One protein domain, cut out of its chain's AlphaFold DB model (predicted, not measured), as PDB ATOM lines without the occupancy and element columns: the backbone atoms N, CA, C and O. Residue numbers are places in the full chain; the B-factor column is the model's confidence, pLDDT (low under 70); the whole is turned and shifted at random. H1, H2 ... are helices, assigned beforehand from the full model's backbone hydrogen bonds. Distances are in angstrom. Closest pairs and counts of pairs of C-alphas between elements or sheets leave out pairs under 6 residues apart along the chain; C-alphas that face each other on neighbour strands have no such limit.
ATOM      1  N   ARG A   2      -1.408  20.412 -23.176       75.06
ATOM      2  CA  ARG A   2      -2.330  19.312 -22.794       75.06
ATOM      3  C   ARG A   2      -1.777  17.900 -23.064       75.06
ATOM      4  O   ARG A   2      -1.894  17.035 -22.209       75.06
ATOM      5  N   LEU A   3      -1.107  17.699 -24.201       82.31
ATOM      6  CA  LEU A   3      -0.535  16.400 -24.592       82.31
ATOM      7  C   LEU A   3       0.569  15.917 -23.645       82.31
ATOM      8  O   LEU A   3       0.620  14.744 -23.299       82.31
ATOM      9  N   TRP A   4       1.409  16.834 -23.167       88.62
ATOM     10  CA  TRP A   4       2.524  16.497 -22.283       88.62
ATOM     11  C   TRP A   4       2.038  15.953 -20.932       88.62
ATOM     12  O   TRP A   4       2.552  14.954 -20.444       88.62
ATOM     13  N   LYS A   5       0.961  16.533 -20.380       87.00
ATOM     14  CA  LYS A   5       0.320  16.033 -19.153       87.00
ATOM     15  C   LYS A   5      -0.264  14.627 -19.331       87.00
ATOM     16  O   LYS A   5      -0.148  13.806 -18.427       87.00
ATOM     17  N   ILE A   6      -0.849  14.337 -20.496       89.62
ATOM     18  CA  ILE A   6      -1.408  13.011 -20.807       89.62
ATOM     19  C   ILE A   6      -0.288  11.970 -20.886       89.62
ATOM     20  O   ILE A   6      -0.400  10.916 -20.261       89.62
ATOM     21  N   ILE A   7       0.807  12.289 -21.581       90.19
ATOM     22  CA  ILE A   7       1.974  11.405 -21.721       90.19
ATOM     23  C   ILE A   7       2.581  11.091 -20.352       90.19
ATOM     24  O   ILE A   7       2.791   9.923 -20.036       90.19
ATOM     25  N   VAL A   8       2.790  12.112 -19.515       90.06
ATOM     26  CA  VAL A   8       3.305  11.920 -18.153       90.06
ATOM     27  C   VAL A   8       2.346  11.055 -17.330       90.06
ATOM     28  O   VAL A   8       2.797  10.101 -16.706       90.06
ATOM     29  N   SER A   9       1.029  11.298 -17.397       85.81
ATOM     30  CA  SER A   9       0.044  10.496 -16.654       85.81
ATOM     31  C   SER A   9       0.020   9.023 -17.080       85.81
ATOM     32  O   SER A   9       0.004   8.137 -16.228       85.81
ATOM     33  N   LEU A  10       0.087   8.745 -18.387       85.62
ATOM     34  CA  LEU A  10       0.151   7.386 -18.925       85.62
ATOM     35  C   LEU A  10       1.428   6.678 -18.481       85.62
ATOM     36  O   LEU A  10       1.383   5.499 -18.138       85.62
ATOM     37  N   PHE A  11       2.546   7.402 -18.442       87.56
ATOM     38  CA  PHE A  11       3.821   6.864 -17.992       87.56
ATOM     39  C   PHE A  11       3.784   6.508 -16.502       87.56
ATOM     40  O   PHE A  11       4.167   5.401 -16.123       87.56
ATOM     41  N   THR A  12       3.234   7.383 -15.654       82.56
ATOM     42  CA  THR A  12       3.068   7.094 -14.221       82.56
ATOM     43  C   THR A  12       2.165   5.880 -14.008       82.56
ATOM     44  O   THR A  12       2.530   4.963 -13.274       82.56
ATOM     45  N   ILE A  13       1.036   5.807 -14.717       81.88
ATOM     46  CA  ILE A  13       0.127   4.655 -14.662       81.88
ATOM     47  C   ILE A  13       0.852   3.371 -15.092       81.88
ATOM     48  O   ILE A  13       0.763   2.363 -14.395       81.88
ATOM     49  N   ALA A  14       1.622   3.404 -16.181       80.75
ATOM     50  CA  ALA A  14       2.390   2.253 -16.654       80.75
ATOM     51  C   ALA A  14       3.445   1.789 -15.629       80.75
ATOM     52  O   ALA A  14       3.551   0.590 -15.362       80.75
ATOM     53  N   THR A  15       4.177   2.718 -15.005       80.00
ATOM     54  CA  THR A  15       5.175   2.385 -13.970       80.00
ATOM     55  C   THR A  15       4.541   1.785 -12.716       80.00
ATOM     56  O   THR A  15       5.037   0.787 -12.193       80.00
ATOM     57  N   VAL A  16       3.399   2.319 -12.279       78.44
ATOM     58  CA  VAL A  16       2.634   1.792 -11.142       78.44
ATOM     59  C   VAL A  16       2.091   0.397 -11.460       78.44
ATOM     60  O   VAL A  16       2.205  -0.499 -10.625       78.44
ATOM     61  N   ILE A  17       1.593   0.170 -12.683       78.12
ATOM     62  CA  ILE A  17       1.176  -1.156 -13.175       78.12
ATOM     63  C   ILE A  17       2.316  -2.169 -13.117       78.12
ATOM     64  O   ILE A  17       2.094  -3.309 -12.706       78.12
ATOM     65  N   TYR A  18       3.526  -1.766 -13.494       75.31
ATOM     66  CA  TYR A  18       4.679  -2.658 -13.484       75.31
ATOM     67  C   TYR A  18       5.139  -2.986 -12.058       75.31
ATOM     68  O   TYR A  18       5.302  -4.156 -11.712       75.31
ATOM     69  N   GLN A  19       5.278  -1.966 -11.206       76.50
ATOM     70  CA  GLN A  19       5.773  -2.121  -9.837       76.50
ATOM     71  C   GLN A  19       4.773  -2.865  -8.938       76.50
ATOM     72  O   GLN A  19       5.161  -3.692  -8.114       76.50
ATOM     73  N   TYR A  20       3.474  -2.628  -9.133       74.88
ATOM     74  CA  TYR A  20       2.405  -3.224  -8.333       74.88
ATOM     75  C   TYR A  20       1.615  -4.288  -9.082       74.88
ATOM     76  O   TYR A  20       0.484  -4.571  -8.687       74.88
ATOM     77  N   ARG A  21       2.189  -4.915 -10.116       69.94
ATOM     78  CA  ARG A  21       1.527  -5.920 -10.967       69.94
ATOM     79  C   ARG A  21       0.589  -6.844 -10.183       69.94
ATOM     80  O   ARG A  21      -0.583  -6.955 -10.522       69.94
ATOM     81  N   ASN A  22       1.067  -7.427  -9.084       71.94
ATOM     82  CA  ASN A  22       0.282  -8.364  -8.273       71.94
ATOM     83  C   ASN A  22      -0.809  -7.678  -7.431       71.94
ATOM     84  O   ASN A  22      -1.929  -8.175  -7.334       71.94
ATOM     85  N   ARG A  23      -0.518  -6.506  -6.858       76.62
ATOM     86  CA  ARG A  23      -1.474  -5.726  -6.052       76.62
ATOM     87  C   ARG A  23      -2.597  -5.151  -6.917       76.62
ATOM     88  O   ARG A  23      -3.754  -5.142  -6.515       76.62
ATOM     89  N   ILE A  24      -2.254  -4.735  -8.131       77.56
ATOM     90  CA  ILE A  24      -3.170  -4.197  -9.134       77.56
ATOM     91  C   ILE A  24      -4.063  -5.296  -9.680       77.56
ATOM     92  O   ILE A  24      -5.269  -5.090  -9.736       77.56
ATOM     93  N   ILE A  25      -3.526  -6.481  -9.988       76.19
ATOM     94  CA  ILE A  25      -4.356  -7.636 -10.358       76.19
ATOM     95  C   ILE A  25      -5.361  -7.956  -9.243       76.19
ATOM     96  O   ILE A  25      -6.525  -8.202  -9.542       76.19
ATOM     97  N   ASN A  26      -4.955  -7.871  -7.972       80.94
ATOM     98  CA  ASN A  26      -5.853  -8.107  -6.839       80.94
ATOM     99  C   ASN A  26      -6.976  -7.055  -6.736       80.94
ATOM    100  O   ASN A  26      -8.141  -7.397  -6.531       80.94
ATOM    101  N   ILE A  27      -6.656  -5.773  -6.945       79.12
ATOM    102  CA  ILE A  27      -7.643  -4.676  -6.961       79.12
ATOM    103  C   ILE A  27      -8.573  -4.791  -8.179       79.12
ATOM    104  O   ILE A  27      -9.791  -4.687  -8.041       79.12
ATOM    105  N   LEU A  28      -8.023  -5.070  -9.367       76.50
ATOM    106  CA  LEU A  28      -8.802  -5.303 -10.586       76.50
ATOM    107  C   LEU A  28      -9.730  -6.508 -10.433       76.50
ATOM    108  O   LEU A  28     -10.849  -6.460 -10.932       76.50
ATOM    109  N   ALA A  29      -9.279  -7.570  -9.764       76.88
ATOM    110  CA  ALA A  29     -10.081  -8.759  -9.502       76.88
ATOM    111  C   ALA A  29     -11.173  -8.514  -8.447       76.88
ATOM    112  O   ALA A  29     -12.238  -9.130  -8.542       76.88
ATOM    113  N   SER A  30     -10.927  -7.608  -7.495       83.19
ATOM    114  CA  SER A  30     -11.880  -7.231  -6.440       83.19
ATOM    115  C   SER A  30     -13.035  -6.378  -6.967       83.19
ATOM    116  O   SER A  30     -14.156  -6.493  -6.479       83.19
ATOM    117  N   VAL A  31     -12.797  -5.541  -7.983       88.25
ATOM    118  CA  VAL A  31     -13.839  -4.686  -8.569       88.25
ATOM    119  C   VAL A  31     -14.512  -5.398  -9.760       88.25
ATOM    120  O   VAL A  31     -13.873  -5.585 -10.799       88.25
ATOM    121  N   PRO A  32     -15.816  -5.745  -9.696       82.19
ATOM    122  CA  PRO A  32     -16.476  -6.587 -10.706       82.19
ATOM    123  C   PRO A  32     -16.456  -6.003 -12.125       82.19
ATOM    124  O   PRO A  32     -16.349  -6.728 -13.116       82.19
ATOM    125  N   ILE A  33     -16.563  -4.678 -12.224       85.31
ATOM    126  CA  ILE A  33     -16.598  -3.940 -13.491       85.31
ATOM    127  C   ILE A  33     -15.209  -3.928 -14.135       85.31
ATOM    128  O   ILE A  33     -15.065  -4.307 -15.299       85.31
ATOM    129  N   LEU A  34     -14.177  -3.566 -13.366       83.12
ATOM    130  CA  LEU A  34     -12.790  -3.573 -13.835       83.12
ATOM    131  C   LEU A  34     -12.362  -4.981 -14.239       83.12
ATOM    132  O   LEU A  34     -11.762  -5.140 -15.302       83.12
ATOM    133  N   ARG A  35     -12.735  -6.005 -13.460       81.81
ATOM    134  CA  ARG A  35     -12.502  -7.417 -13.784       81.81
ATOM    135  C   ARG A  35     -13.100  -7.799 -15.136       81.81
ATOM    136  O   ARG A  35     -12.409  -8.378 -15.970       81.81
ATOM    137  N   LYS A  36     -14.369  -7.466 -15.396       86.06
ATOM    138  CA  LYS A  36     -15.028  -7.801 -16.673       86.06
ATOM    139  C   LYS A  36     -14.356  -7.125 -17.866       86.06
ATOM    140  O   LYS A  36     -14.149  -7.774 -18.889       86.06
ATOM    141  N   VAL A  37     -14.011  -5.844 -17.740       87.38
ATOM    142  CA  VAL A  37     -13.349  -5.087 -18.815       87.38
ATOM    143  C   VAL A  37     -11.957  -5.652 -19.089       87.38
ATOM    144  O   VAL A  37     -11.628  -5.943 -20.238       87.38
ATOM    145  N   SER A  38     -11.164  -5.884 -18.044       83.00
ATOM    146  CA  SER A  38      -9.808  -6.421 -18.184       83.00
ATOM    147  C   SER A  38      -9.792  -7.848 -18.739       83.00
ATOM    148  O   SER A  38      -9.012  -8.118 -19.649       83.00
ATOM    149  N   ILE A  39     -10.701  -8.734 -18.309       84.44
ATOM    150  CA  ILE A  39     -10.852 -10.077 -18.897       84.44
ATOM    151  C   ILE A  39     -11.276  -9.988 -20.367       84.44
ATOM    152  O   ILE A  39     -10.722 -10.698 -21.203       84.44
ATOM    153  N   ARG A  40     -12.224  -9.108 -20.713       87.81
ATOM    154  CA  ARG A  40     -12.675  -8.931 -22.104       87.81
ATOM    155  C   ARG A  40     -11.531  -8.472 -23.010       87.81
ATOM    156  O   ARG A  40     -11.390  -8.986 -24.117       87.81
ATOM    157  N   ILE A  41     -10.711  -7.536 -22.538       85.44
ATOM    158  CA  ILE A  41      -9.526  -7.060 -23.263       85.44
ATOM    159  C   ILE A  41      -8.488  -8.183 -23.381       85.44
ATOM    160  O   ILE A  41      -7.996  -8.446 -24.476       85.44
ATOM    161  N   ALA A  42      -8.203  -8.892 -22.286       83.12
ATOM    162  CA  ALA A  42      -7.240  -9.988 -22.268       83.12
ATOM    163  C   ALA A  42      -7.643 -11.145 -23.200       83.12
ATOM    164  O   ALA A  42      -6.799 -11.678 -23.913       83.12
ATOM    165  N   MET A  43      -8.932 -11.493 -23.253       85.50
ATOM    166  CA  MET A  43      -9.476 -12.552 -24.116       85.50
ATOM    167  C   MET A  43      -9.465 -12.186 -25.605       85.50
ATOM    168  O   MET A  43      -9.441 -13.080 -26.449       85.50
ATOM    169  N   LYS A  44      -9.456 -10.890 -25.940       88.25
ATOM    170  CA  LYS A  44      -9.319 -10.412 -27.325       88.25
ATOM    171  C   LYS A  44      -7.889 -10.583 -27.855       88.25
ATOM    172  O   LYS A  44      -7.687 -10.614 -29.064       88.25
ATOM    173  N   ILE A  45      -6.903 -10.705 -26.966       86.44
ATOM    174  CA  ILE A  45      -5.490 -10.850 -27.321       86.44
ATOM    175  C   ILE A  45      -5.135 -12.350 -27.329       86.44
ATOM    176  O   ILE A  45      -5.132 -12.974 -26.266       86.44
ATOM    177  N   PRO A  46      -4.792 -12.954 -28.487       80.00
ATOM    178  CA  PRO A  46      -4.589 -14.403 -28.605       80.00
ATOM    179  C   PRO A  46      -3.450 -14.927 -27.717       80.00
ATOM    180  O   PRO A  46      -3.562 -16.005 -27.142       80.00
ATOM    181  N   PHE A  47      -2.386 -14.140 -27.524       81.56
ATOM    182  CA  PHE A  47      -1.271 -14.501 -26.645       81.56
ATOM    183  C   PHE A  47      -1.697 -14.637 -25.175       81.56
ATOM    184  O   PHE A  47      -1.381 -15.627 -24.516       81.56
ATOM    185  N   LEU A  48      -2.454 -13.659 -24.667       80.94
ATOM    186  CA  LEU A  48      -2.965 -13.681 -23.298       80.94
ATOM    187  C   LEU A  48      -4.004 -14.788 -23.137       80.94
ATOM    188  O   LEU A  48      -3.905 -15.574 -22.198       80.94
ATOM    189  N   ARG A  49      -4.943 -14.911 -24.082       77.88
ATOM    190  CA  ARG A  49      -5.941 -15.986 -24.104       77.88
ATOM    191  C   ARG A  49      -5.295 -17.367 -23.997       77.88
ATOM    192  O   ARG A  49      -5.720 -18.155 -23.158       77.88
ATOM    193  N   ASN A  50      -4.262 -17.649 -24.792       82.12
ATOM    194  CA  ASN A  50      -3.595 -18.951 -24.782       82.12
ATOM    195  C   ASN A  50      -2.893 -19.224 -23.447       82.12
ATOM    196  O   ASN A  50      -2.984 -20.335 -22.941       82.12
ATOM    197  N   ARG A  51      -2.257 -18.214 -22.838       81.69
ATOM    198  CA  ARG A  51      -1.646 -18.332 -21.502       81.69
ATOM    199  C   ARG A  51      -2.686 -18.583 -20.410       81.69
ATOM    200  O   ARG A  51      -2.472 -19.446 -19.567       81.69
ATOM    201  N   PHE A  52      -3.809 -17.864 -20.440       81.06
ATOM    202  CA  PHE A  52      -4.897 -18.056 -19.479       81.06
ATOM    203  C   PHE A  52      -5.557 -19.426 -19.641       81.06
ATOM    204  O   PHE A  52      -5.742 -20.131 -18.655       81.06
ATOM    205  N   MET A  53      -5.860 -19.843 -20.873       80.31
ATOM    206  CA  MET A  53      -6.423 -21.170 -21.124       80.31
ATOM    207  C   MET A  53      -5.438 -22.272 -20.735       80.31
ATOM    208  O   MET A  53      -5.825 -23.164 -19.994       80.31
ATOM    209  N   GLN A  54      -4.158 -22.173 -21.103       79.19
ATOM    210  CA  GLN A  54      -3.139 -23.113 -20.623       79.19
ATOM    211  C   GLN A  54      -3.080 -23.150 -19.093       79.19
ATOM    212  O   GLN A  54      -3.083 -24.230 -18.533       79.19
ATOM    213  N   SER A  55      -3.126 -22.015 -18.389       74.94
ATOM    214  CA  SER A  55      -3.116 -22.024 -16.915       74.94
ATOM    215  C   SER A  55      -4.349 -22.683 -16.281       74.94
ATOM    216  O   SER A  55      -4.240 -23.254 -15.203       74.94
ATOM    217  N   ILE A  56      -5.509 -22.626 -16.943       73.44
ATOM    218  CA  ILE A  56      -6.757 -23.236 -16.456       73.44
ATOM    219  C   ILE A  56      -6.809 -24.730 -16.809       73.44
ATOM    220  O   ILE A  56      -7.299 -25.529 -16.017       73.44
ATOM    221  N   PHE A  57      -6.298 -25.118 -17.981       74.81
ATOM    222  CA  PHE A  57      -6.362 -26.491 -18.493       74.81
ATOM    223  C   PHE A  57      -5.114 -27.341 -18.182       74.81
ATOM    224  O   PHE A  57      -5.222 -28.562 -18.187       74.81
ATOM    225  N   SER A  58      -3.961 -26.739 -17.860       64.25
ATOM    226  CA  SER A  58      -2.745 -27.431 -17.377       64.25
ATOM    227  C   SER A  58      -2.727 -27.651 -15.861       64.25
ATOM    228  O   SER A  58      -1.713 -28.076 -15.327       64.25
ATOM    229  N   GLY A  59      -3.824 -27.380 -15.149       58.59
ATOM    230  CA  GLY A  59      -3.981 -27.727 -13.731       58.59
ATOM    231  C   GLY A  59      -4.278 -29.213 -13.486       58.59
ATOM    232  O   GLY A  59      -5.150 -29.517 -12.673       58.59
TER     233      GLY A  59
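AT A GLANCE: This is residues 2 to 59 of the 60 residues of an uncharacterized protein of Gracilibacillus ureilyticus (UniProt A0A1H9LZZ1). Four helices follow one another as a loose zigzag, meeting near their ends at corners, with no packed core. Residues 2 to 15 of H1 stick out at one end and residues 54 to 59, mostly H4, at the other. The printed part has 58 residues, is all helix in the order H1 H2 H3 H4, and is loose, with a radius of gyration of the C-alphas of 14.2 A and spans of 46 by 23 by 22 A.

IN THESE COORDINATES: H1, residues 2 to 19, begins at C-alpha 2 (-2.330, 19.312, -22.794) and measures 26.3 A. H2 is residues 21 to 30, 14.2 A. H3 is residues 32 to 44, 18.5 A. H4, residues 46 to 57, 15.9 A, ends at C-alpha 57 (-6.362, -26.491, -18.493).

HOW THE PARTS SIT: H1 and H2 are close but not clearly touching, about perpendicular at 84 degrees; their closest C-alphas, Ile 17 and Ile 24, are 6.7 A apart. H2 and residues 34 to 38 of H3 touch only at the corner, closest C-alphas Ala 29 and Arg 35 at 5.1 A, at a steep tilt of 61 degrees, opposite ways. H3, with residues 42 to 43, and H4, with 48 to 49, only just touch, with 3 pairs of C-alphas within 8 A, and only at the corner, closest C-alphas Met 43 and Arg 49 at 4.9 A; the tilt of 69 degrees, opposite ways, is only just steep. H1 is apart from H3 and H4, and H2 from H4. In H1, H2, H3 and H4 every O i to N i+4 pair is within hydrogen-bond range.

THE WHOLE: The C-alphas of Arg 2 and Gly 59, the two farthest apart, are 47.9 A apart. The printed part has no cut, and its three links are tight. The model's pLDDT is under 70 at residues 21, 58 and 59.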